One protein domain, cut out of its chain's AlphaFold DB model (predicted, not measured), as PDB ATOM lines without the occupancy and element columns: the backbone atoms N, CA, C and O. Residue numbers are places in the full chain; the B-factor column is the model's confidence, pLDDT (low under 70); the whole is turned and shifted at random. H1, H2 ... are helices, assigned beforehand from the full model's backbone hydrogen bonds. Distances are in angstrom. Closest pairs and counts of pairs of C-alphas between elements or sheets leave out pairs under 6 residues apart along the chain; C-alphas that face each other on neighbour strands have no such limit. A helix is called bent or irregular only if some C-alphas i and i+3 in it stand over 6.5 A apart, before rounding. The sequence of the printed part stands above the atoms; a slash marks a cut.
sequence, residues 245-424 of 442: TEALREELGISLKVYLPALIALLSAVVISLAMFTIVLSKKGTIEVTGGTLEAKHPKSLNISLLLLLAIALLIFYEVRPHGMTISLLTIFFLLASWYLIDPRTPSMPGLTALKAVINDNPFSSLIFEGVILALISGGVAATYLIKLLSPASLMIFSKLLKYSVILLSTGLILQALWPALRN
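This is residues 245 to 424 of the 442 residues of an uncharacterized protein of Thermofilum sp (UniProt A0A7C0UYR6). Two helical hairpins, H2 with H3 and H5 with H6, make an elongated four-helix bundle, and the long bent helix H1 runs slantwise past the H5 and H6 hairpin on its side away from H2 and H3. The far part of H1, residues 271 to 284, sticks out beyond its contacts, and a long link crosses from there to H2; short H4 lies near one end of the bundle. The printed part has 180 residues with six named helices, H1 to H6 in order, and no named strand: its class is all helix. It is compact, with a radius of gyration of the C-alphas of 17.5 A, and spans 54 by 33 by 28 A.

H1, residues 245 to 284, was assigned as one helix by its hydrogen bonds but is bent, C-alphas 257 and 260 being 6.5 A apart; its arms H1a, residues 245 to 257, and H1b, residues 260 to 284, stand at a shallow tilt of 33 degrees, only just short of steep. H1b touches H6, residues 393 to 422, with residues 260 to 266 alone, closest at the C-alphas of Leu 263 and Val 406, 5.9 A, at a steep tilt of 46 degrees. H6 and H5, residues 365 to 386, form a hairpin, with closest C-alphas Gly 371 and Ser 405 at 4.4 A and a shallow tilt of 15 degrees, opposite ways. H5, the hub, touches H3, residues 325 to 342, closest at the C-alphas of Leu 335 and Glu 370, 6.1 A. H3 forms a hairpin with H2, residues 299 to 320, with closest C-alphas Phe 317 and Ser 328 at 5.4 A. H2, H3, H5 and H6 are an up and down bundle, each running against the one before it. H4, residues 353 to 361, and H5 only just touch, with 3 pairs of C-alphas within 8 A, and only at the corner. H1b and H3 are apart. Every O i to N i+4 pair is within hydrogen-bond range in H1a, H1b, H2, H3, H4 and H5; in H6 24 of 26 are.

H1a begins at C-alpha 245, (-17.379, 8.622, 40.223). H1b is 35.7 A long, H2 31.1 A, H3 26.1 A and H5 32.2 A. H6, 40.8 A, ends at C-alpha 422, (-19.123, -26.038, 11.091); it is irregular, C-alphas 417 and 420 being 7.2 A apart, with a kink of 35 degrees near residue 416.

The two farthest C-alphas, of Glu 246 and Gly 285, are 56.4 A apart. The printed part has no cut. The link from H1 to H2, 14 residues, is long. The mean pLDDT of the printed part is 74.9, and 60 residues are under 70, among them 263 to 294.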
ATOM      1  N   THR A 245     -18.408   8.059  41.110       57.66
ATOM      2  CA  THR A 245     -17.379   8.622  40.223       57.66
ATOM      3  C   THR A 245     -16.206   7.666  40.028       57.66
ATOM      4  O   THR A 245     -15.680   7.576  38.920       57.66
ATOM      5  N   GLU A 246     -15.841   6.901  41.057       63.56
ATOM      6  CA  GLU A 246     -14.807   5.860  40.971       63.56
ATOM      7  C   GLU A 246     -15.223   4.715  40.040       63.56
ATOM      8  O   GLU A 246     -14.475   4.378  39.121       63.56
ATOM      9  N   ALA A 247     -16.446   4.191  40.194       61.09
ATOM     10  CA  ALA A 247     -16.981   3.151  39.311       61.09
ATOM     11  C   ALA A 247     -17.079   3.633  37.852       61.09
ATOM     12  O   ALA A 247     -16.696   2.920  36.924       61.09
ATOM     13  N   LEU A 248     -17.525   4.880  37.647       62.06
ATOM     14  CA  LEU A 248     -17.531   5.537  36.336       62.06
ATOM     15  C   LEU A 248     -16.129   5.597  35.721       62.06
ATOM     16  O   LEU A 248     -15.962   5.288  34.540       62.06
ATOM     17  N   ARG A 249     -15.124   6.000  36.503       64.75
ATOM     18  CA  ARG A 249     -13.739   6.166  36.046       64.75
ATOM     19  C   ARG A 249     -13.079   4.834  35.714       64.75
ATOM     20  O   ARG A 249     -12.346   4.760  34.729       64.75
ATOM     21  N   GLU A 250     -13.347   3.797  36.497       71.50
ATOM     22  CA  GLU A 250     -12.852   2.449  36.234       71.50
ATOM     23  C   GLU A 250     -13.460   1.879  34.945       71.50
ATOM     24  O   GLU A 250     -12.727   1.465  34.044       71.50
ATOM     25  N   GLU A 251     -14.785   1.958  34.792       68.69
ATOM     26  CA  GLU A 251     -15.490   1.432  33.619       68.69
ATOM     27  C   GLU A 251     -15.115   2.200  32.333       68.69
ATOM     28  O   GLU A 251     -14.852   1.593  31.290       68.69
ATOM     29  N   LEU A 252     -14.992   3.533  32.403       66.62
ATOM     30  CA  LEU A 252     -14.476   4.356  31.298       66.62
ATOM     31  C   LEU A 252     -13.006   4.070  30.994       66.62
ATOM     32  O   LEU A 252     -12.618   4.024  29.825       66.62
ATOM     33  N   GLY A 253     -12.190   3.877  32.030       66.00
ATOM     34  CA  GLY A 253     -10.778   3.547  31.899       66.00
ATOM     35  C   GLY A 253     -10.572   2.235  31.148       66.00
ATOM     36  O   GLY A 253      -9.749   2.183  30.232       66.00
ATOM     37  N   ILE A 254     -11.351   1.202  31.480       70.00
ATOM     38  CA  ILE A 254     -11.347  -0.086  30.775       70.00
ATOM     39  C   ILE A 254     -11.808   0.101  29.326       70.00
ATOM     40  O   ILE A 254     -11.124  -0.348  28.403       70.00
ATOM     41  N   SER A 255     -12.910   0.817  29.095       71.62
ATOM     42  CA  SER A 255     -13.442   1.022  27.743       71.62
ATOM     43  C   SER A 255     -12.500   1.770  26.810       71.62
ATOM     44  O   SER A 255     -12.317   1.357  25.663       71.62
ATOM     45  N   LEU A 256     -11.850   2.828  27.293       68.31
ATOM     46  CA  LEU A 256     -10.906   3.603  26.491       68.31
ATOM     47  C   LEU A 256      -9.576   2.873  26.271       68.31
ATOM     48  O   LEU A 256      -8.995   3.004  25.196       68.31
ATOM     49  N   LYS A 257      -9.082   2.108  27.255       68.44
ATOM     50  CA  LYS A 257      -7.795   1.399  27.137       68.44
ATOM     51  C   LYS A 257      -7.894   0.077  26.382       68.44
ATOM     52  O   LYS A 257      -6.926  -0.307  25.735       68.44
ATOM     53  N   VAL A 258      -9.022  -0.627  26.486       73.38
ATOM     54  CA  VAL A 258      -9.171  -2.000  25.974       73.38
ATOM     55  C   VAL A 258     -10.129  -2.049  24.790       73.38
ATOM     56  O   VAL A 258      -9.733  -2.463  23.701       73.38
ATOM     57  N   TYR A 259     -11.378  -1.609  24.968       66.44
ATOM     58  CA  TYR A 259     -12.404  -1.801  23.939       66.44
ATOM     59  C   TYR A 259     -12.248  -0.857  22.748       66.44
ATOM     60  O   TYR A 259     -12.459  -1.288  21.618       66.44
ATOM     61  N   LEU A 260     -11.834   0.396  22.956       64.25
ATOM     62  CA  LEU A 260     -11.664   1.352  21.860       64.25
ATOM     63  C   LEU A 260     -10.536   0.940  20.884       64.25
ATOM     64  O   LEU A 260     -10.809   0.877  19.682       64.25
ATOM     65  N   PRO A 261      -9.313   0.583  21.331       67.38
ATOM     66  CA  PRO A 261      -8.280   0.081  20.424       67.38
ATOM     67  C   PRO A 261      -8.678  -1.235  19.748       67.38
ATOM     68  O   PRO A 261      -8.445  -1.396  18.549       67.38
ATOM     69  N   ALA A 262      -9.322  -2.151  20.484       70.06
ATOM     70  CA  ALA A 262      -9.818  -3.408  19.926       70.06
ATOM     71  C   ALA A 262     -10.861  -3.165  18.825       70.06
ATOM     72  O   ALA A 262     -10.781  -3.778  17.761       70.06
ATOM     73  N   LEU A 263     -11.795  -2.232  19.037       67.81
ATOM     74  CA  LEU A 263     -12.779  -1.838  18.034       67.81
ATOM     75  C   LEU A 263     -12.103  -1.250  16.790       67.81
ATOM     76  O   LEU A 263     -12.455  -1.639  15.680       67.81
ATOM     77  N   ILE A 264     -11.135  -0.342  16.947       64.06
ATOM     78  CA  ILE A 264     -10.412   0.259  15.810       64.06
ATOM     79  C   ILE A 264      -9.686  -0.831  15.004       64.06
ATOM     80  O   ILE A 264      -9.778  -0.860  13.773       64.06
ATOM     81  N   ALA A 265      -9.020  -1.770  15.681       69.69
ATOM     82  CA  ALA A 265      -8.369  -2.909  15.037       69.69
ATOM     83  C   ALA A 265      -9.380  -3.802  14.288       69.69
ATOM     84  O   ALA A 265      -9.162  -4.152  13.129       69.69
ATOM     85  N   LEU A 266     -10.525  -4.111  14.899       67.94
ATOM     86  CA  LEU A 266     -11.586  -4.911  14.276       67.94
ATOM     87  C   LEU A 266     -12.219  -4.204  13.069       67.94
ATOM     88  O   LEU A 266     -12.357  -4.809  12.009       67.94
ATOM     89  N   LEU A 267     -12.563  -2.920  13.191       65.81
ATOM     90  CA  LEU A 267     -13.145  -2.134  12.099       65.81
ATOM     91  C   LEU A 267     -12.169  -1.974  10.932       65.81
ATOM     92  O   LEU A 267     -12.577  -2.109   9.782       65.81
ATOM     93  N   SER A 268     -10.885  -1.739  11.206       65.56
ATOM     94  CA  SER A 268      -9.865  -1.691  10.150       65.56
ATOM     95  C   SER A 268      -9.738  -3.035   9.428       65.56
ATOM     96  O   SER A 268      -9.715  -3.050   8.198       65.56
ATOM     97  N   ALA A 269      -9.772  -4.163  10.146       67.50
ATOM     98  CA  ALA A 269      -9.800  -5.490   9.532       67.50
ATOM     99  C   ALA A 269     -11.049  -5.703   8.653       67.50
ATOM    100  O   ALA A 269     -10.931  -6.207   7.533       67.50
ATOM    101  N   VAL A 270     -12.228  -5.268   9.114       66.00
ATOM    102  CA  VAL A 270     -13.477  -5.333   8.335       66.00
ATOM    103  C   VAL A 270     -13.381  -4.478   7.071       66.00
ATOM    104  O   VAL A 270     -13.691  -4.971   5.991       66.00
ATOM    105  N   VAL A 271     -12.906  -3.232   7.166       65.25
ATOM    106  CA  VAL A 271     -12.756  -2.328   6.010       65.25
ATOM    107  C   VAL A 271     -11.745  -2.875   5.004       65.25
ATOM    108  O   VAL A 271     -12.026  -2.877   3.808       65.25
ATOM    109  N   ILE A 272     -10.600  -3.390   5.464       68.44
ATOM    110  CA  ILE A 272      -9.598  -4.027   4.597       68.44
ATOM    111  C   ILE A 272     -10.207  -5.247   3.894       68.44
ATOM    112  O   ILE A 272     -10.028  -5.411   2.688       68.44
ATOM    113  N   SER A 273     -10.974  -6.072   4.613       63.38
ATOM    114  CA  SER A 273     -11.667  -7.228   4.035       63.38
ATOM    115  C   SER A 273     -12.707  -6.808   2.989       63.38
ATOM    116  O   SER A 273     -12.729  -7.362   1.889       63.38
ATOM    117  N   LEU A 274     -13.505  -5.772   3.271       61.34
ATOM    118  CA  LEU A 274     -14.500  -5.233   2.340       61.34
ATOM    119  C   LEU A 274     -13.848  -4.613   1.095       61.34
ATOM    120  O   LEU A 274     -14.341  -4.798  -0.018       61.34
ATOM    121  N   ALA A 275     -12.728  -3.907   1.262       63.69
ATOM    122  CA  ALA A 275     -11.955  -3.335   0.163       63.69
ATOM    123  C   ALA A 275     -11.366  -4.443  -0.724       63.69
ATOM    124  O   ALA A 275     -11.502  -4.410  -1.946       63.69
ATOM    125  N   MET A 276     -10.795  -5.487  -0.121       62.03
ATOM    126  CA  MET A 276     -10.321  -6.663  -0.854       62.03
ATOM    127  C   MET A 276     -11.465  -7.367  -1.592       62.03
ATOM    128  O   MET A 276     -11.319  -7.729  -2.759       62.03
ATOM    129  N   PHE A 277     -12.627  -7.515  -0.954       56.97
ATOM    130  CA  PHE A 277     -13.807  -8.136  -1.551       56.97
ATOM    131  C   PHE A 277     -14.370  -7.327  -2.725       56.97
ATOM    132  O   PHE A 277     -14.654  -7.889  -3.781       56.97
ATOM    133  N   THR A 278     -14.468  -6.003  -2.594       54.16
ATOM    134  CA  THR A 278     -14.913  -5.108  -3.677       54.16
ATOM    135  C   THR A 278     -13.923  -5.072  -4.843       54.16
ATOM    136  O   THR A 278     -14.357  -5.095  -5.995       54.16
ATOM    137  N   ILE A 279     -12.610  -5.120  -4.589       61.97
ATOM    138  CA  ILE A 279     -11.587  -5.286  -5.639       61.97
ATOM    139  C   ILE A 279     -11.768  -6.626  -6.373       61.97
ATOM    140  O   ILE A 279     -11.680  -6.675  -7.601       61.97
ATOM    141  N   VAL A 280     -12.044  -7.714  -5.647       58.44
ATOM    142  CA  VAL A 280     -12.285  -9.045  -6.235       58.44
ATOM    143  C   VAL A 280     -13.582  -9.078  -7.050       58.44
ATOM    144  O   VAL A 280     -13.584  -9.631  -8.148       58.44
ATOM    145  N   LEU A 281     -14.661  -8.469  -6.555       52.69
ATOM    146  CA  LEU A 281     -15.942  -8.374  -7.263       52.69
ATOM    147  C   LEU A 281     -15.850  -7.499  -8.519       52.69
ATOM    148  O   LEU A 281     -16.331  -7.904  -9.574       52.69
ATOM    149  N   SER A 282     -15.170  -6.351  -8.437       53.66
ATOM    150  CA  SER A 282     -14.914  -5.466  -9.585       53.66
ATOM    151  C   SER A 282     -14.140  -6.190 -10.695       53.66
ATOM    152  O   SER A 282     -14.480  -6.080 -11.871       53.66
ATOM    153  N   LYS A 283     -13.171  -7.042 -10.327       55.44
ATOM    154  CA  LYS A 283     -12.448  -7.904 -11.278       55.44
ATOM    155  C   LYS A 283     -13.285  -9.050 -11.860       55.44
ATOM    156  O   LYS A 283     -12.917  -9.565 -12.911       55.44
ATOM    157  N   LYS A 284     -14.363  -9.478 -11.194       49.72
ATOM    158  CA  LYS A 284     -15.199 -10.622 -11.607       49.72
ATOM    159  C   LYS A 284     -16.485 -10.245 -12.345       49.72
ATOM    160  O   LYS A 284     -17.196 -11.152 -12.765       49.72
ATOM    161  N   GLY A 285     -16.758  -8.953 -12.546       44.81
ATOM    162  CA  GLY A 285     -17.797  -8.473 -13.459       44.81
ATOM    163  C   GLY A 285     -19.143  -9.175 -13.279       44.81
ATOM    164  O   GLY A 285     -19.610  -9.837 -14.194       44.81
ATOM    165  N   THR A 286     -19.746  -9.104 -12.096       46.69
ATOM    166  CA  THR A 286     -21.113  -9.598 -11.876       46.69
ATOM    167  C   THR A 286     -21.719  -8.924 -10.652       46.69
ATOM    168  O   THR A 286     -21.071  -8.856  -9.613       46.69
ATOM    169  N   ILE A 287     -22.941  -8.409 -10.800       46.38
ATOM    170  CA  ILE A 287     -24.144  -8.771 -10.028       46.38
ATOM    171  C   ILE A 287     -25.329  -8.120 -10.768       46.38
ATOM    172  O   ILE A 287     -25.481  -6.900 -10.769       46.38
ATOM    173  N   GLU A 288     -26.154  -8.943 -11.417       41.75
ATOM    174  CA  GLU A 288     -27.511  -8.562 -11.819       41.75
ATOM    175  C   GLU A 288     -28.386  -8.453 -10.564       41.75
ATOM    176  O   GLU A 288     -28.424  -9.357  -9.726       41.75
ATOM    177  N   VAL A 289     -29.081  -7.325 -10.423       42.81
ATOM    178  CA  VAL A 289     -29.946  -7.031  -9.278       42.81
ATOM    179  C   VAL A 289     -31.344  -7.563  -9.580       42.81
ATOM    180  O   VAL A 289     -32.133  -6.905 -10.252       42.81
ATOM    181  N   THR A 290     -31.669  -8.752  -9.078       45.88
ATOM    182  CA  THR A 290     -33.049  -9.255  -9.063       45.88
ATOM    183  C   THR A 290     -33.652  -9.041  -7.673       45.88
ATOM    184  O   THR A 290     -33.129  -9.506  -6.665       45.88
ATOM    185  N   GLY A 291     -34.751  -8.283  -7.607       48.00
ATOM    186  CA  GLY A 291     -35.451  -7.886  -6.374       48.00
ATOM    187  C   GLY A 291     -36.288  -8.990  -5.713       48.00
ATOM    188  O   GLY A 291     -37.322  -8.699  -5.118       48.00
ATOM    189  N   GLY A 292     -35.891 -10.257  -5.858       55.28
ATOM    190  CA  GLY A 292     -36.553 -11.404  -5.232       55.28
ATOM    191  C   GLY A 292     -36.026 -11.704  -3.824       55.28
ATOM    192  O   GLY A 292     -34.982 -11.192  -3.407       55.28
ATOM    193  N   THR A 293     -36.747 -12.546  -3.081       58.06
ATOM    194  CA  THR A 293     -36.230 -13.227  -1.880       58.06
ATOM    195  C   THR A 293     -35.197 -14.280  -2.285       58.06
ATOM    196  O   THR A 293     -35.399 -14.972  -3.283       58.06
ATOM    197  N   LEU A 294     -34.105 -14.424  -1.526       65.44
ATOM    198  CA  LEU A 294     -33.095 -15.458  -1.784       65.44
ATOM    199  C   LEU A 294     -33.512 -16.774  -1.115       65.44
ATOM    200  O   LEU A 294     -33.986 -16.776   0.020       65.44
ATOM    201  N   GLU A 295     -33.293 -17.903  -1.787       71.56
ATOM    202  CA  GLU A 295     -33.454 -19.215  -1.157       71.56
ATOM    203  C   GLU A 295     -32.349 -19.411  -0.103       71.56
ATOM    204  O   GLU A 295     -31.156 -19.259  -0.390       71.56
ATOM    205  N   ALA A 296     -32.743 -19.679   1.145       70.62
ATOM    206  CA  ALA A 296     -31.819 -19.742   2.273       70.62
ATOM    207  C   ALA A 296     -31.018 -21.054   2.260       70.62
ATOM    208  O   ALA A 296     -31.573 -22.126   2.503       70.62
ATOM    209  N   LYS A 297     -29.697 -20.974   2.057       76.38
ATOM    210  CA  LYS A 297     -28.808 -22.153   2.006       76.38
ATOM    211  C   LYS A 297     -28.615 -22.814   3.374       76.38
ATOM    212  O   LYS A 297     -28.434 -24.026   3.463       76.38
ATOM    213  N   HIS A 298     -28.650 -22.020   4.450       78.44
ATOM    214  CA  HIS A 298     -28.309 -22.462   5.808       78.44
ATOM    215  C   HIS A 298     -29.306 -21.955   6.874       78.44
ATOM    216  O   HIS A 298     -28.937 -21.174   7.756       78.44
ATOM    217  N   PRO A 299     -30.578 -22.402   6.844       74.75
ATOM    218  CA  PRO A 299     -31.641 -21.854   7.695       74.75
ATOM    219  C   PRO A 299     -31.418 -22.093   9.199       74.75
ATOM    220  O   PRO A 299     -31.696 -21.206  10.006       74.75
ATOM    221  N   LYS A 300     -30.864 -23.251   9.596       76.56
ATOM    222  CA  LYS A 300     -30.563 -23.554  11.011       76.56
ATOM    223  C   LYS A 300     -29.519 -22.590  11.588       76.56
ATOM    224  O   LYS A 300     -29.702 -22.068  12.681       76.56
ATOM    225  N   SER A 301     -28.461 -22.301  10.836       78.19
ATOM    226  CA  SER A 301     -27.385 -21.405  11.276       78.19
ATOM    227  C   SER A 301     -27.815 -19.938  11.328       78.19
ATOM    228  O   SER A 301     -27.379 -19.213  12.217       78.19
ATOM    229  N   LEU A 302     -28.721 -19.506  10.440       77.81
ATOM    230  CA  LEU A 302     -29.358 -18.186  10.532       77.81
ATOM    231  C   LEU A 302     -30.186 -18.046  11.819       77.81
ATOM    232  O   LEU A 302     -30.128 -17.007  12.473       77.81
ATOM    233  N   ASN A 303     -30.898 -19.103  12.230       78.06
ATOM    234  CA  ASN A 303     -31.622 -19.113  13.505       78.06
ATOM    235  C   ASN A 303     -30.675 -19.083  14.717       78.06
ATOM    236  O   ASN A 303     -30.979 -18.416  15.702       78.06
ATOM    237  N   ILE A 304     -29.517 -19.752  14.647       80.00
ATOM    238  CA  ILE A 304     -28.488 -19.678  15.700       80.00
ATOM    239  C   ILE A 304     -27.915 -18.257  15.798       80.00
ATOM    240  O   ILE A 304     -27.765 -17.741  16.903       80.00
ATOM    241  N   SER A 305     -27.646 -17.600  14.664       81.62
ATOM    242  CA  SER A 305     -27.207 -16.196  14.647       81.62
ATOM    243  C   SER A 305     -28.243 -15.273  15.306       81.62
ATOM    244  O   SER A 305     -27.896 -14.469  16.169       81.62
ATOM    245  N   LEU A 306     -29.532 -15.456  14.988       82.19
ATOM    246  CA  LEU A 306     -30.627 -14.713  15.621       82.19
ATOM    247  C   LEU A 306     -30.709 -14.962  17.135       82.19
ATOM    248  O   LEU A 306     -30.896 -14.018  17.898       82.19
ATOM    249  N   LEU A 307     -30.564 -16.211  17.584       81.50
ATOM    250  CA  LEU A 307     -30.565 -16.554  19.012       81.50
ATOM    251  C   LEU A 307     -29.415 -15.870  19.762       81.50
ATOM    252  O   LEU A 307     -29.633 -15.318  20.841       81.50
ATOM    253  N   LEU A 308     -28.213 -15.861  19.180       86.12
ATOM    254  CA  LEU A 308     -27.058 -15.156  19.743       86.12
ATOM    255  C   LEU A 308     -27.304 -13.644  19.810       86.12
ATOM    256  O   LEU A 308     -27.023 -13.022  20.837       86.12
ATOM    257  N   LEU A 309     -27.884 -13.061  18.759       87.25
ATOM    258  CA  LEU A 309     -28.247 -11.646  18.739       87.25
ATOM    259  C   LEU A 309     -29.290 -11.312  19.814       87.25
ATOM    260  O   LEU A 309     -29.135 -10.315  20.515       87.25
ATOM    261  N   LEU A 310     -30.321 -12.144  19.986       83.56
ATOM    262  CA  LEU A 310     -31.348 -11.964  21.018       83.56
ATOM    263  C   LEU A 310     -30.763 -12.051  22.432       83.56
ATOM    264  O   LEU A 310     -31.114 -11.236  23.286       83.56
ATOM    265  N   ALA A 311     -29.839 -12.986  22.677       86.31
ATOM    266  CA  ALA A 311     -29.143 -13.095  23.958       86.31
ATOM    267  C   ALA A 311     -28.329 -11.827  24.265       86.31
ATOM    268  O   ALA A 311     -28.417 -11.276  25.363       86.31
ATOM    269  N   ILE A 312     -27.592 -11.312  23.277       90.75
ATOM    270  CA  ILE A 312     -26.814 -10.076  23.420       90.75
ATOM    271  C   ILE A 312     -27.733  -8.860  23.585       90.75
ATOM    272  O   ILE A 312     -27.473  -8.016  24.438       90.75
ATOM    273  N   ALA A 313     -28.838  -8.782  22.844       86.06
ATOM    274  CA  ALA A 313     -29.825  -7.714  22.980       86.06
ATOM    275  C   ALA A 313     -30.444  -7.680  24.390       86.06
ATOM    276  O   ALA A 313     -30.623  -6.599  24.956       86.06
ATOM    277  N   LEU A 314     -30.710  -8.846  24.989       84.31
ATOM    278  CA  LEU A 314     -31.207  -8.955  26.362       84.31
ATOM    279  C   LEU A 314     -30.162  -8.501  27.393       84.31
ATOM    280  O   LEU A 314     -30.501  -7.781  28.334       84.31
ATOM    281  N   LEU A 315     -28.890  -8.854  27.194       90.56
ATOM    282  CA  LEU A 315     -27.790  -8.391  28.046       90.56
ATOM    283  C   LEU A 315     -27.576  -6.873  27.940       90.56
ATOM    284  O   LEU A 315     -27.457  -6.194  28.961       90.56
ATOM    285  N   ILE A 316     -27.616  -6.321  26.721       89.19
ATOM    286  CA  ILE A 316     -27.580  -4.872  26.480       89.19
ATOM    287  C   ILE A 316     -28.748  -4.197  27.200       89.19
ATOM    288  O   ILE A 316     -28.541  -3.195  27.882       89.19
ATOM    289  N   PHE A 317     -29.966  -4.738  27.092       82.62
ATOM    290  CA  PHE A 317     -31.126  -4.184  27.789       82.62
ATOM    291  C   PHE A 317     -30.890  -4.114  29.296       82.62
ATOM    292  O   PHE A 317     -31.074  -3.058  29.899       82.62
ATOM    293  N   TYR A 318     -30.463  -5.226  29.895       85.19
ATOM    294  CA  TYR A 318     -30.259  -5.327  31.334       85.19
ATOM    295  C   TYR A 318     -29.184  -4.355  31.833       85.19
ATOM    296  O   TYR A 318     -29.397  -3.658  32.825       85.19
ATOM    297  N   GLU A 319     -28.057  -4.247  31.124       85.31
ATOM    298  CA  GLU A 319     -26.952  -3.381  31.540       85.31
ATOM    299  C   GLU A 319     -27.185  -1.893  31.227       85.31
ATOM    300  O   GLU A 319     -26.690  -1.041  31.969       85.31
ATOM    301  N   VAL A 320     -27.919  -1.548  30.161       85.19
ATOM    302  CA  VAL A 320     -28.112  -0.154  29.706       85.19
ATOM    303  C   VAL A 320     -29.381   0.482  30.286       85.19
ATOM    304  O   VAL A 320     -29.381   1.685  30.559       85.19
ATOM    305  N   ARG A 321     -30.449  -0.293  30.539       78.94
ATOM    306  CA  ARG A 321     -31.732   0.211  31.076       78.94
ATOM    307  C   ARG A 321     -31.583   1.104  32.318       78.94
ATOM    308  O   ARG A 321     -32.270   2.127  32.339       78.94
ATOM    309  N   PRO A 322     -30.729   0.792  33.319       74.81
ATOM    310  CA  PRO A 322     -30.570   1.638  34.506       74.81
ATOM    311  C   PRO A 322     -30.062   3.053  34.197       74.81
ATOM    312  O   PRO A 322     -30.312   3.974  34.966       74.81
ATOM    313  N   HIS A 323     -29.369   3.230  33.070       73.12
ATOM    314  CA  HIS A 323     -28.742   4.493  32.676       73.12
ATOM    315  C   HIS A 323     -29.519   5.223  31.574       73.12
ATOM    316  O   HIS A 323     -29.385   6.435  31.428       73.12
ATOM    317  N   GLY A 324     -30.343   4.508  30.801       72.94
ATOM    318  CA  GLY A 324     -31.152   5.095  29.737       72.94
ATOM    319  C   GLY A 324     -32.108   4.094  29.098       72.94
ATOM    320  O   GLY A 324     -31.766   3.440  28.113       72.94
ATOM    321  N   MET A 325     -33.339   4.021  29.611       76.62
ATOM    322  CA  MET A 325     -34.373   3.105  29.107       76.62
ATOM    323  C   MET A 325     -34.666   3.318  27.615       76.62
ATOM    324  O   MET A 325     -34.647   2.357  26.847       76.62
ATOM    325  N   THR A 326     -34.859   4.564  27.179       75.25
ATOM    326  CA  THR A 326     -35.152   4.881  25.772       75.25
ATOM    327  C   THR A 326     -34.019   4.454  24.847       75.25
ATOM    328  O   THR A 326     -34.273   3.833  23.822       75.25
ATOM    329  N   ILE A 327     -32.766   4.728  25.230       82.88
ATOM    330  CA  ILE A 327     -31.596   4.347  24.430       82.88
ATOM    331  C   ILE A 327     -31.471   2.822  24.375       82.88
ATOM    332  O   ILE A 327     -31.238   2.282  23.301       82.88
ATOM    333  N   SER A 328     -31.702   2.110  25.484       81.75
ATOM    334  CA  SER A 328     -31.671   0.640  25.487       81.75
ATOM    335  C   SER A 328     -32.694   0.025  24.520       81.75
ATOM    336  O   SER A 328     -32.336  -0.839  23.724       81.75
ATOM    337  N   LEU A 329     -33.937   0.519  24.519       80.81
ATOM    338  CA  LEU A 329     -34.998   0.037  23.629       80.81
ATOM    339  C   LEU A 329     -34.715   0.381  22.166       80.81
ATOM    340  O   LEU A 329     -34.884  -0.469  21.295       80.81
ATOM    341  N   LEU A 330     -34.253   1.605  21.901       83.56
ATOM    342  CA  LEU A 330     -33.902   2.065  20.560       83.56
ATOM    343  C   LEU A 330     -32.744   1.243  19.975       83.56
ATOM    344  O   LEU A 330     -32.800   0.841  18.818       83.56
ATOM    345  N   THR A 331     -31.726   0.941  20.783       88.75
ATOM    346  CA  THR A 331     -30.602   0.085  20.384       88.75
ATOM    347  C   THR A 331     -31.073  -1.320  20.018       88.75
ATOM    348  O   THR A 331     -30.695  -1.830  18.967       88.75
ATOM    349  N   ILE A 332     -31.924  -1.941  20.841       86.50
ATOM    350  CA  ILE A 332     -32.475  -3.278  20.556       86.50
ATOM    351  C   ILE A 332     -33.311  -3.250  19.281       86.50
ATOM    352  O   ILE A 332     -33.160  -4.121  18.428       86.50
ATOM    353  N   PHE A 333     -34.156  -2.228  19.128       80.88
ATOM    354  CA  PHE A 333     -34.944  -2.035  17.919       80.88
ATOM    355  C   PHE A 333     -34.047  -1.939  16.682       80.88
ATOM    356  O   PHE A 333     -34.292  -2.647  15.710       80.88
ATOM    357  N   PHE A 334     -32.984  -1.131  16.724       85.94
ATOM    358  CA  PHE A 334     -32.058  -1.002  15.600       85.94
ATOM    359  C   PHE A 334     -31.306  -2.296  15.288       85.94
ATOM    360  O   PHE A 334     -31.161  -2.605  14.111       85.94
ATOM    361  N   LEU A 335     -30.887  -3.066  16.298       88.38
ATOM    362  CA  LEU A 335     -30.233  -4.366  16.097       88.38
ATOM    363  C   LEU A 335     -31.174  -5.400  15.455       88.38
ATOM    364  O   LEU A 335     -30.788  -6.118  14.535       88.38
ATOM    365  N   LEU A 336     -32.427  -5.472  15.909       84.38
ATOM    366  CA  LEU A 336     -33.414  -6.397  15.341       84.38
ATOM    367  C   LEU A 336     -33.856  -5.964  13.940       84.38
ATOM    368  O   LEU A 336     -33.978  -6.798  13.044       84.38
ATOM    369  N   ALA A 337     -34.054  -4.659  13.734       81.88
ATOM    370  CA  ALA A 337     -34.361  -4.102  12.425       81.88
ATOM    371  C   ALA A 337     -33.209  -4.345  11.444       81.88
ATOM    372  O   ALA A 337     -33.454  -4.740  10.306       81.88
ATOM    373  N   SER A 338     -31.957  -4.170  11.876       86.50
ATOM    374  CA  SER A 338     -30.802  -4.436  11.023       86.50
ATOM    375  C   SER A 338     -30.694  -5.901  10.643       86.50
ATOM    376  O   SER A 338     -30.514  -6.192   9.464       86.50
ATOM    377  N   TRP A 339     -30.886  -6.812  11.599       86.69
ATOM    378  CA  TRP A 339     -30.886  -8.245  11.320       86.69
ATOM    379  C   TRP A 339     -31.993  -8.624  10.322       86.69
ATOM    380  O   TRP A 339     -31.745  -9.315   9.335       86.69
ATOM    381  N   TYR A 340     -33.207  -8.091  10.506       81.88
ATOM    382  CA  TYR A 340     -34.327  -8.321   9.587       81.88
ATOM    383  C   TYR A 340     -34.028  -7.831   8.162       81.88
ATOM    384  O   TYR A 340     -34.375  -8.498   7.183       81.88
ATOM    385  N   LEU A 341     -33.368  -6.674   8.031       82.12
ATOM    386  CA  LEU A 341     -33.006  -6.088   6.738       82.12
ATOM    387  C   LEU A 341     -31.926  -6.880   5.998       82.12
ATOM    388  O   LEU A 341     -31.876  -6.803   4.769       82.12
ATOM    389  N   ILE A 342     -31.085  -7.629   6.711       83.75
ATOM    390  CA  ILE A 342     -29.993  -8.414   6.123       83.75
ATOM    391  C   ILE A 342     -30.292  -9.921   6.041       83.75
ATOM    392  O   ILE A 342     -29.524 -10.649   5.413       83.75
ATOM    393  N   ASP A 343     -31.409 -10.394   6.606       80.50
ATOM    394  CA  ASP A 343     -31.846 -11.790   6.487       80.50
ATOM    395  C   ASP A 343     -32.154 -12.135   5.007       80.50
ATOM    396  O   ASP A 343     -32.977 -11.465   4.366       80.50
ATOM    397  N   PRO A 344     -31.526 -13.181   4.430       79.94
ATOM    398  CA  PRO A 344     -31.812 -13.648   3.071       79.94
ATOM    399  C   PRO A 344     -33.281 -14.036   2.831       79.94
ATOM    400  O   PRO A 344     -33.753 -13.939   1.696       79.94
ATOM    401  N   ARG A 345     -34.006 -14.441   3.886       78.19
ATOM    402  CA  ARG A 345     -35.415 -14.878   3.841       78.19
ATOM    403  C   ARG A 345     -36.404 -13.729   3.654       78.19
ATOM    404  O   ARG A 345     -37.559 -13.973   3.315       78.19
ATOM    405  N   THR A 346     -35.985 -12.488   3.894       78.25
ATOM    406  CA  THR A 346     -36.851 -11.306   3.791       78.25
ATOM    407  C   THR A 346     -36.690 -10.625   2.423       78.25
ATOM    408  O   THR A 346     -35.635 -10.757   1.788       78.25
ATOM    409  N   PRO A 347     -37.697  -9.871   1.937       74.44
ATOM    410  CA  PRO A 347     -37.604  -9.153   0.664       74.44
ATOM    411  C   PRO A 347     -36.363  -8.253   0.607       74.44
ATOM    412  O   PRO A 347     -35.982  -7.632   1.604       74.44
ATOM    413  N   SER A 348     -35.682  -8.220  -0.538       63.34
ATOM    414  CA  SER A 348     -34.460  -7.433  -0.709       63.34
ATOM    415  C   SER A 348     -34.789  -5.960  -0.973       63.34
ATOM    416  O   SER A 348     -35.597  -5.630  -1.837       63.34
ATOM    417  N   MET A 349     -34.153  -5.054  -0.225       66.94
ATOM    418  CA  MET A 349     -34.140  -3.632  -0.576       66.94
ATOM    419  C   MET A 349     -33.000  -3.349  -1.571       66.94
ATOM    420  O   MET A 349     -31.946  -3.997  -1.483       66.94
ATOM    421  N   PRO A 350     -33.159  -2.370  -2.481       62.91
ATOM    422  CA  PRO A 350     -32.095  -1.960  -3.393       62.91
ATOM    423  C   PRO A 350     -30.809  -1.609  -2.627       62.91
ATOM    424  O   PRO A 350     -30.839  -0.825  -1.683       62.91
ATOM    425  N   GLY A 351     -29.681  -2.206  -3.021       66.62
ATOM    426  CA  GLY A 351     -28.366  -1.972  -2.404       66.62
ATOM    427  C   GLY A 351     -27.967  -2.948  -1.288       66.62
ATOM    428  O   GLY A 351     -26.781  -3.042  -0.982       66.62
ATOM    429  N   LEU A 352     -28.897  -3.736  -0.735       72.19
ATOM    430  CA  LEU A 352     -28.597  -4.748   0.297       72.19
ATOM    431  C   LEU A 352     -28.440  -6.170  -0.262       72.19
ATOM    432  O   LEU A 352     -28.004  -7.069   0.453       72.19
ATOM    433  N   THR A 353     -28.743  -6.394  -1.542       71.88
ATOM    434  CA  THR A 353     -28.742  -7.727  -2.169       71.88
ATOM    435  C   THR A 353     -27.378  -8.420  -2.092       71.88
ATOM    436  O   THR A 353     -27.307  -9.604  -1.775       71.88
ATOM    437  N   ALA A 354     -26.288  -7.676  -2.307       71.75
ATOM    438  CA  ALA A 354     -24.930  -8.212  -2.193       71.75
ATOM    439  C   ALA A 354     -24.597  -8.635  -0.752       71.75
ATOM    440  O   ALA A 354     -23.997  -9.686  -0.538       71.75
ATOM    441  N   LEU A 355     -25.037  -7.855   0.241       74.31
ATOM    442  CA  LEU A 355     -24.847  -8.182   1.653       74.31
ATOM    443  C   LEU A 355     -25.656  -9.425   2.050       74.31
ATOM    444  O   LEU A 355     -25.114 -10.327   2.686       74.31
ATOM    445  N   LYS A 356     -26.915  -9.524   1.605       79.44
ATOM    446  CA  LYS A 356     -27.742 -10.721   1.815       79.44
ATOM    447  C   LYS A 356     -27.127 -11.964   1.181       79.44
ATOM    448  O   LYS A 356     -27.184 -13.030   1.782       79.44
ATOM    449  N   ALA A 357     -26.509 -11.846   0.005       76.75
ATOM    450  CA  ALA A 357     -25.809 -12.963  -0.628       76.75
ATOM    451  C   ALA A 357     -24.616 -13.444   0.218       76.75
ATOM    452  O   ALA A 357     -24.489 -14.641   0.463       76.75
ATOM    453  N   VAL A 358     -23.805 -12.517   0.748       78.81
ATOM    454  CA  VAL A 358     -22.694 -12.849   1.660       78.81
ATOM    455  C   VAL A 358     -23.196 -13.555   2.920       78.81
ATOM    456  O   VAL A 358     -22.590 -14.537   3.342       78.81
ATOM    457  N   ILE A 359     -24.308 -13.097   3.496       83.75
ATOM    458  CA  ILE A 359     -24.903 -13.705   4.696       83.75
ATOM    459  C   ILE A 359     -25.535 -15.062   4.380       83.75
ATOM    460  O   ILE A 359     -25.455 -15.982   5.189       83.75
ATOM    461  N   ASN A 360     -26.125 -15.227   3.198       82.25
ATOM    462  CA  ASN A 360     -26.668 -16.512   2.772       82.25
ATOM    463  C   ASN A 360     -25.564 -17.574   2.623       82.25
ATOM    464  O   ASN A 360     -25.786 -18.742   2.939       82.25
ATOM    465  N   ASP A 361     -24.368 -17.167   2.191       79.69
ATOM    466  CA  ASP A 361     -23.194 -18.041   2.106       79.69
ATOM    467  C   ASP A 361     -22.499 -18.237   3.469       79.69
ATOM    468  O   ASP A 361     -22.000 -19.327   3.767       79.69
ATOM    469  N   ASN A 362     -22.486 -17.197   4.310       82.88
ATOM    470  CA  ASN A 362     -21.862 -17.170   5.634       82.88
ATOM    471  C   ASN A 362     -22.819 -16.542   6.672       82.88
ATOM    472  O   ASN A 362     -22.759 -15.337   6.932       82.88
ATOM    473  N   PRO A 363     -23.682 -17.337   7.328       83.56
ATOM    474  CA  PRO A 363     -24.760 -16.826   8.179       83.56
ATOM    475  C   PRO A 363     -24.267 -16.010   9.382       83.56
ATOM    476  O   PRO A 363     -24.939 -15.067   9.799       83.56
ATOM    477  N   PHE A 364     -23.073 -16.311   9.901       86.25
ATOM    478  CA  PHE A 364     -22.463 -15.589  11.026       86.25
ATOM    479  C   PHE A 364     -21.867 -14.222  10.653       86.25
ATOM    480  O   PHE A 364     -21.560 -13.440  11.553       86.25
ATOM    481  N   SER A 365     -21.763 -13.887   9.359       84.50
ATOM    482  CA  SER A 365     -21.378 -12.537   8.915       84.50
ATOM    483  C   SER A 365     -22.430 -11.476   9.265       84.50
ATOM    484  O   SER A 365     -22.048 -10.337   9.508       84.50
ATOM    485  N   SER A 366     -23.706 -11.878   9.373       87.25
ATOM    486  CA  SER A 366     -24.466 -11.737  10.623       87.25
ATOM    487  C   SER A 366     -23.986 -10.691  11.630       87.25
ATOM    488  O   SER A 366     -23.974  -9.481  11.412       87.25
ATOM    489  N   LEU A 367     -23.474 -11.276  12.713       88.06
ATOM    490  CA  LEU A 367     -23.029 -10.672  13.961       88.06
ATOM    491  C   LEU A 367     -21.976  -9.581  13.761       88.06
ATOM    492  O   LEU A 367     -21.892  -8.648  14.557       88.06
ATOM    493  N   ILE A 368     -21.176  -9.675  12.695       87.19
ATOM    494  CA  ILE A 368     -20.187  -8.647  12.357       87.19
ATOM    495  C   ILE A 368     -20.911  -7.356  11.971       87.19
ATOM    496  O   ILE A 368     -20.554  -6.285  12.462       87.19
ATOM    497  N   PHE A 369     -21.947  -7.447  11.135       86.44
ATOM    498  CA  PHE A 369     -22.734  -6.290  10.716       86.44
ATOM    499  C   PHE A 369     -23.470  -5.643  11.895       86.44
ATOM    500  O   PHE A 369     -23.393  -4.425  12.071       86.44
ATOM    501  N   GLU A 370     -24.107  -6.439  12.758       88.88
ATOM    502  CA  GLU A 370     -24.734  -5.905  13.973       88.88
ATOM    503  C   GLU A 370     -23.711  -5.278  14.934       88.88
ATOM    504  O   GLU A 370     -23.972  -4.223  15.517       88.88
ATOM    505  N   GLY A 371     -22.518  -5.867  15.053       88.69
ATOM    506  CA  GLY A 371     -21.417  -5.304  15.831       88.69
ATOM    507  C   GLY A 371     -20.971  -3.925  15.332       88.69
ATOM    508  O   GLY A 371     -20.745  -3.027  16.148       88.69
ATOM    509  N   VAL A 372     -20.918  -3.715  14.009       87.38
ATOM    510  CA  VAL A 372     -20.638  -2.399  13.396       87.38
ATOM    511  C   VAL A 372     -21.754  -1.396  13.692       87.38
ATOM    512  O   VAL A 372     -21.469  -0.254  14.054       87.38
ATOM    513  N   ILE A 373     -23.021  -1.799  13.587       87.62
ATOM    514  CA  ILE A 373     -24.157  -0.917  13.906       87.62
ATOM    515  C   ILE A 373     -24.101  -0.469  15.363       87.62
ATOM    516  O   ILE A 373     -24.259   0.718  15.652       87.62
ATOM    517  N   LEU A 374     -23.804  -1.389  16.278       89.75
ATOM    518  CA  LEU A 374     -23.683  -1.070  17.694       89.75
ATOM    519  C   LEU A 374     -22.524  -0.097  17.967       89.75
ATOM    520  O   LEU A 374     -22.671   0.813  18.786       89.75
ATOM    521  N   ALA A 375     -21.413  -0.225  17.231       86.31
ATOM    522  CA  ALA A 375     -20.309   0.734  17.280       86.31
ATOM    523  C   ALA A 375     -20.762   2.136  16.847       86.31
ATOM    524  O   ALA A 375     -20.480   3.113  17.542       86.31
ATOM    525  N   LEU A 376     -21.504   2.242  15.740       87.19
ATOM    526  CA  LEU A 376     -22.022   3.518  15.232       87.19
ATOM    527  C   LEU A 376     -22.986   4.179  16.224       87.19
ATOM    528  O   LEU A 376     -22.856   5.373  16.499       87.19
ATOM    529  N   ILE A 377     -23.901   3.404  16.817       87.44
ATOM    530  CA  ILE A 377     -24.808   3.894  17.864       87.44
ATOM    531  C   ILE A 377     -23.993   4.405  19.061       87.44
ATOM    532  O   ILE A 377     -24.230   5.520  19.529       87.44
ATOM    533  N   SER A 378     -22.995   3.640  19.521       87.00
ATOM    534  CA  SER A 378     -22.125   4.050  20.633       87.00
ATOM    535  C   SER A 378     -21.394   5.370  20.335       87.00
ATOM    536  O   SER A 378     -21.393   6.279  21.165       87.00
ATOM    537  N   GLY A 379     -20.863   5.532  19.118       81.31
ATOM    538  CA  GLY A 379     -20.196   6.757  18.673       81.31
ATOM    539  C   GLY A 379     -21.133   7.968  18.639       81.31
ATOM    540  O   GLY A 379     -20.743   9.058  19.057       81.31
ATOM    541  N   GLY A 380     -22.394   7.777  18.234       82.00
ATOM    542  CA  GLY A 380     -23.432   8.812  18.302       82.00
ATOM    543  C   GLY A 380     -23.738   9.274  19.734       82.00
ATOM    544  O   GLY A 380     -23.881  10.474  19.989       82.00
ATOM    545  N   VAL A 381     -23.771   8.343  20.694       81.69
ATOM    546  CA  VAL A 381     -23.947   8.654  22.127       81.69
ATOM    547  C   VAL A 381     -22.736   9.423  22.684       81.69
ATOM    548  O   VAL A 381     -22.902  10.373  23.451       81.69
ATOM    549  N   ALA A 382     -21.518   9.077  22.265       76.31
ATOM    550  CA  ALA A 382     -20.311   9.806  22.661       76.31
ATOM    551  C   ALA A 382     -20.263  11.230  22.072       76.31
ATOM    552  O   ALA A 382     -19.947  12.187  22.781       76.31
ATOM    553  N   ALA A 383     -20.626  11.399  20.797       72.25
ATOM    554  CA  ALA A 383     -20.646  12.706  20.137       72.25
ATOM    555  C   ALA A 383     -21.655  13.673  20.782       72.25
ATOM    556  O   ALA A 383     -21.357  14.849  20.995       72.25
ATOM    557  N   THR A 384     -22.834  13.176  21.157       68.88
ATOM    558  CA  THR A 384     -23.866  13.974  21.842       68.88
ATOM    559  C   THR A 384     -23.467  14.367  23.269       68.88
ATOM    560  O   THR A 384     -23.817  15.461  23.716       68.88
ATOM    561  N   TYR A 385     -22.666  13.549  23.963       64.62
ATOM    562  CA  TYR A 385     -22.024  13.941  25.225       64.62
ATOM    563  C   TYR A 385     -20.997  15.065  25.036       64.62
ATOM    564  O   TYR A 385     -21.018  16.046  25.779       64.62
ATOM    565  N   LEU A 386     -20.126  14.965  24.024       61.34
ATOM    566  CA  LEU A 386     -19.095  15.977  23.745       61.34
ATOM    567  C   LEU A 386     -19.691  17.357  23.420       61.34
ATOM    568  O   LEU A 386     -19.104  18.379  23.767       61.34
ATOM    569  N   ILE A 387     -20.891  17.394  22.835       62.34
ATOM    570  CA  ILE A 387     -21.647  18.629  22.551       62.34
ATOM    571  C   ILE A 387     -22.469  19.091  23.784       62.34
ATOM    572  O   ILE A 387     -23.274  20.015  23.706       62.34
ATOM    573  N   LYS A 388     -22.247  18.486  24.963       58.12
ATOM    574  CA  LYS A 388     -22.933  18.763  26.243       58.12
ATOM    575  C   LYS A 388     -24.454  18.566  26.204       58.12
ATOM    576  O   LYS A 388     -25.165  19.105  27.049       58.12
ATOM    577  N   LEU A 389     -24.963  17.787  25.247       52.94
ATOM    578  CA  LEU A 389     -26.397  17.534  25.105       52.94
ATOM    579  C   LEU A 389     -26.902  16.435  26.056       52.94
ATOM    580  O   LEU A 389     -28.094  16.381  26.345       52.94
ATOM    581  N   LEU A 390     -26.015  15.551  26.529       56.84
ATOM    582  CA  LEU A 390     -26.366  14.402  27.366       56.84
ATOM    583  C   LEU A 390     -25.638  14.390  28.717       56.84
ATOM    584  O   LEU A 390     -24.504  14.847  28.852       56.84
ATOM    585  N   SER A 391     -26.320  13.827  29.718       60.41
ATOM    586  CA  SER A 391     -25.814  13.607  31.081       60.41
ATOM    587  C   SER A 391     -24.672  12.577  31.112       60.41
ATOM    588  O   SER A 391     -24.672  11.707  30.254       60.41
ATOM    589  N   PRO A 392     -23.805  12.542  32.142       63.78
ATOM    590  CA  PRO A 392     -22.729  11.545  32.291       63.78
ATOM    591  C   PRO A 392     -23.162  10.078  32.194       63.78
ATOM    592  O   PRO A 392     -22.346   9.225  31.859       63.78
ATOM    593  N   ALA A 393     -24.442   9.768  32.425       65.94
ATOM    594  CA  ALA A 393     -24.997   8.448  32.138       65.94
ATOM    595  C   ALA A 393     -24.748   8.014  30.677       65.94
ATOM    596  O   ALA A 393     -24.582   6.828  30.413       65.94
ATOM    597  N   SER A 394     -24.630   8.950  29.729       72.81
ATOM    598  CA  SER A 394     -24.280   8.665  28.335       72.81
ATOM    599  C   SER A 394     -22.888   8.066  28.175       72.81
ATOM    600  O   SER A 394     -22.687   7.275  27.261       72.81
ATOM    601  N   LEU A 395     -21.938   8.387  29.058       73.69
ATOM    602  CA  LEU A 395     -20.607   7.778  29.044       73.69
ATOM    603  C   LEU A 395     -20.649   6.313  29.499       73.69
ATOM    604  O   LEU A 395     -19.981   5.475  28.895       73.69
ATOM    605  N   MET A 396     -21.487   5.977  30.488       76.50
ATOM    606  CA  MET A 396     -21.763   4.577  30.853       76.50
ATOM    607  C   MET A 396     -22.454   3.826  29.721       76.50
ATOM    608  O   MET A 396     -22.069   2.708  29.391       76.50
ATOM    609  N   ILE A 397     -23.452   4.449  29.091       81.88
ATOM    610  CA  ILE A 397     -24.142   3.864  27.939       81.88
ATOM    611  C   ILE A 397     -23.144   3.620  26.801       81.88
ATOM    612  O   ILE A 397     -23.105   2.518  26.262       81.88
ATOM    613  N   PHE A 398     -22.302   4.601  26.471       85.25
ATOM    614  CA  PHE A 398     -21.236   4.461  25.480       85.25
ATOM    615  C   PHE A 398     -20.318   3.278  25.803       85.25
ATOM    616  O   PHE A 398     -20.147   2.402  24.959       85.25
ATOM    617  N   SER A 399     -19.792   3.224  27.029       82.88
ATOM    618  CA  SER A 399     -18.906   2.158  27.510       82.88
ATOM    619  C   SER A 399     -19.527   0.766  27.325       82.88
ATOM    620  O   SER A 399     -18.934  -0.123  26.708       82.88
ATOM    621  N   LYS A 400     -20.774   0.593  27.775       86.75
ATOM    622  CA  LYS A 400     -21.503  -0.680  27.697       86.75
ATOM    623  C   LYS A 400     -21.805  -1.086  26.258       86.75
ATOM    624  O   LYS A 400     -21.583  -2.235  25.884       86.75
ATOM    625  N   LEU A 401     -22.258  -0.153  25.420       89.75
ATOM    626  CA  LEU A 401     -22.513  -0.423  24.002       89.75
ATOM    627  C   LEU A 401     -21.222  -0.775  23.246       89.75
ATOM    628  O   LEU A 401     -21.227  -1.692  22.425       89.75
ATOM    629  N   LEU A 402     -20.112  -0.103  23.563       87.31
ATOM    630  CA  LEU A 402     -18.799  -0.377  22.982       87.31
ATOM    631  C   LEU A 402     -18.311  -1.794  23.330       87.31
ATOM    632  O   LEU A 402     -17.891  -2.530  22.435       87.31
ATOM    633  N   LYS A 403     -18.434  -2.210  24.597       90.19
ATOM    634  CA  LYS A 403     -18.146  -3.585  25.056       90.19
ATOM    635  C   LYS A 403     -18.902  -4.623  24.221       90.19
ATOM    636  O   LYS A 403     -18.291  -5.546  23.683       90.19
ATOM    637  N   TYR A 404     -20.219  -4.469  24.075       90.75
ATOM    638  CA  TYR A 404     -21.038  -5.426  23.321       90.75
ATOM    639  C   TYR A 404     -20.779  -5.389  21.811       90.75
ATOM    640  O   TYR A 404     -20.884  -6.426  21.155       90.75
ATOM    641  N   SER A 405     -20.373  -4.241  21.263       91.44
ATOM    642  CA  SER A 405     -19.949  -4.136  19.862       91.44
ATOM    643  C   SER A 405     -18.705  -4.984  19.601       91.44
ATOM    644  O   SER A 405     -18.686  -5.772  18.654       91.44
ATOM    645  N   VAL A 406     -17.706  -4.902  20.488       88.50
ATOM    646  CA  VAL A 406     -16.502  -5.739  20.408       88.50
ATOM    647  C   VAL A 406     -16.862  -7.221  20.542       88.50
ATOM    648  O   VAL A 406     -16.408  -8.018  19.726       88.50
ATOM    649  N   ILE A 407     -17.728  -7.596  21.494       89.56
ATOM    650  CA  ILE A 407     -18.177  -8.991  21.666       89.56
ATOM    651  C   ILE A 407     -18.834  -9.528  20.386       89.56
ATOM    652  O   ILE A 407     -18.487 -10.626  19.946       89.56
ATOM    653  N   LEU A 408     -19.742  -8.767  19.767       89.69
ATOM    654  CA  LEU A 408     -20.412  -9.155  18.520       89.69
ATOM    655  C   LEU A 408     -19.421  -9.322  17.363       89.69
ATOM    656  O   LEU A 408     -19.432 -10.354  16.693       89.69
ATOM    657  N   LEU A 409     -18.526  -8.348  17.170       88.44
ATOM    658  CA  LEU A 409     -17.502  -8.384  16.123       88.44
ATOM    659  C   LEU A 409     -16.561  -9.580  16.289       88.44
ATOM    660  O   LEU A 409     -16.333 -10.325  15.335       88.44
ATOM    661  N   SER A 410     -16.034  -9.793  17.497       84.69
ATOM    662  CA  SER A 410     -15.135 -10.912  17.788       84.69
ATOM    663  C   SER A 410     -15.836 -12.256  17.605       84.69
ATOM    664  O   SER A 410     -15.290 -13.143  16.952       84.69
ATOM    665  N   THR A 411     -17.061 -12.401  18.118       88.19
ATOM    666  CA  THR A 411     -17.845 -13.641  17.981       88.19
ATOM    667  C   THR A 411     -18.159 -13.931  16.515       88.19
ATOM    668  O   THR A 411     -17.960 -15.054  16.057       88.19
ATOM    669  N   GLY A 412     -18.580 -12.916  15.755       86.56
ATOM    670  CA  GLY A 412     -18.855 -13.035  14.326       86.56
ATOM    671  C   GLY A 412     -17.626 -13.456  13.520       86.56
ATOM    672  O   GLY A 412     -17.719 -14.380  12.716       86.56
ATOM    673  N   LEU A 413     -16.459 -12.854  13.774       85.62
ATOM    674  CA  LEU A 413     -15.211 -13.219  13.091       85.62
ATOM    675  C   LEU A 413     -14.747 -14.640  13.421       85.62
ATOM    676  O   LEU A 413     -14.359 -15.375  12.512       85.62
ATOM    677  N   ILE A 414     -14.805 -15.045  14.694       86.19
ATOM    678  CA  ILE A 414     -14.428 -16.403  15.116       86.19
ATOM    679  C   ILE A 414     -15.362 -17.429  14.464       86.19
ATOM    680  O   ILE A 414     -14.894 -18.401  13.869       86.19
ATOM    681  N   LEU A 415     -16.677 -17.201  14.514       86.31
ATOM    682  CA  LEU A 415     -17.656 -18.108  13.914       86.31
ATOM    683  C   LEU A 415     -17.575 -18.130  12.384       86.31
ATOM    684  O   LEU A 415     -17.744 -19.192  11.789       86.31
ATOM    685  N   GLN A 416     -17.262 -17.003  11.741       84.38
ATOM    686  CA  GLN A 416     -17.016 -16.959  10.300       84.38
ATOM    687  C   GLN A 416     -15.753 -17.742   9.920       84.38
ATOM    688  O   GLN A 416     -15.775 -18.484   8.939       84.38
ATOM    689  N   ALA A 417     -14.670 -17.629  10.692       81.44
ATOM    690  CA  ALA A 417     -13.449 -18.400  10.459       81.44
ATOM    691  C   ALA A 417     -13.675 -19.912  10.644       81.44
ATOM    692  O   ALA A 417     -13.122 -20.718   9.897       81.44
ATOM    693  N   LEU A 418     -14.523 -20.298  11.602       84.50
ATOM    694  CA  LEU A 418     -14.893 -21.692  11.867       84.50
ATOM    695  C   LEU A 418     -15.982 -22.228  10.924       84.50
ATOM    696  O   LEU A 418     -16.183 -23.441  10.850       84.50
ATOM    697  N   TRP A 419     -16.673 -21.362  10.178       84.44
ATOM    698  CA  TRP A 419     -17.801 -21.742   9.328       84.44
ATOM    699  C   TRP A 419     -17.507 -22.875   8.328       84.44
ATOM    700  O   TRP A 419     -18.335 -23.786   8.223       84.44
ATOM    701  N   PRO A 420     -16.347 -22.916   7.637       81.00
ATOM    702  CA  PRO A 420     -16.019 -24.017   6.730       81.00
ATOM    703  C   PRO A 420     -15.987 -25.388   7.414       81.00
ATOM    704  O   PRO A 420     -16.309 -26.386   6.770       81.00
ATOM    705  N   ALA A 421     -15.624 -25.436   8.700       78.94
ATOM    706  CA  ALA A 421     -15.656 -26.651   9.506       78.94
ATOM    707  C   ALA A 421     -17.076 -26.939  10.017       78.94
ATOM    708  O   ALA A 421     -17.553 -28.065   9.899       78.94
ATOM    709  N   LEU A 422     -17.781 -25.915  10.511       75.69
ATOM    710  CA  LEU A 422     -19.123 -26.038  11.091       75.69
ATOM    711  C   LEU A 422     -20.185 -26.478  10.075       75.69
ATOM    712  O   LEU A 422     -21.055 -27.275  10.414       75.69
ATOM    713  N   ARG A 423     -20.113 -26.014   8.821       73.38
ATOM    714  CA  ARG A 423     -21.103 -26.361   7.782       73.38
ATOM    715  C   ARG A 423     -21.111 -27.847   7.399       73.38
ATOM    716  O   ARG A 423     -22.095 -28.318   6.840       73.38
ATOM    717  N   ASN A 424     -20.018 -28.562   7.674       68.88
ATOM    718  CA  ASN A 424     -19.872 -29.988   7.373       68.88
ATOM    719  C   ASN A 424     -20.299 -30.885   8.546       68.88
ATOM    720  O   ASN A 424     -20.365 -32.103   8.389       68.88
TER     721      ASN A 424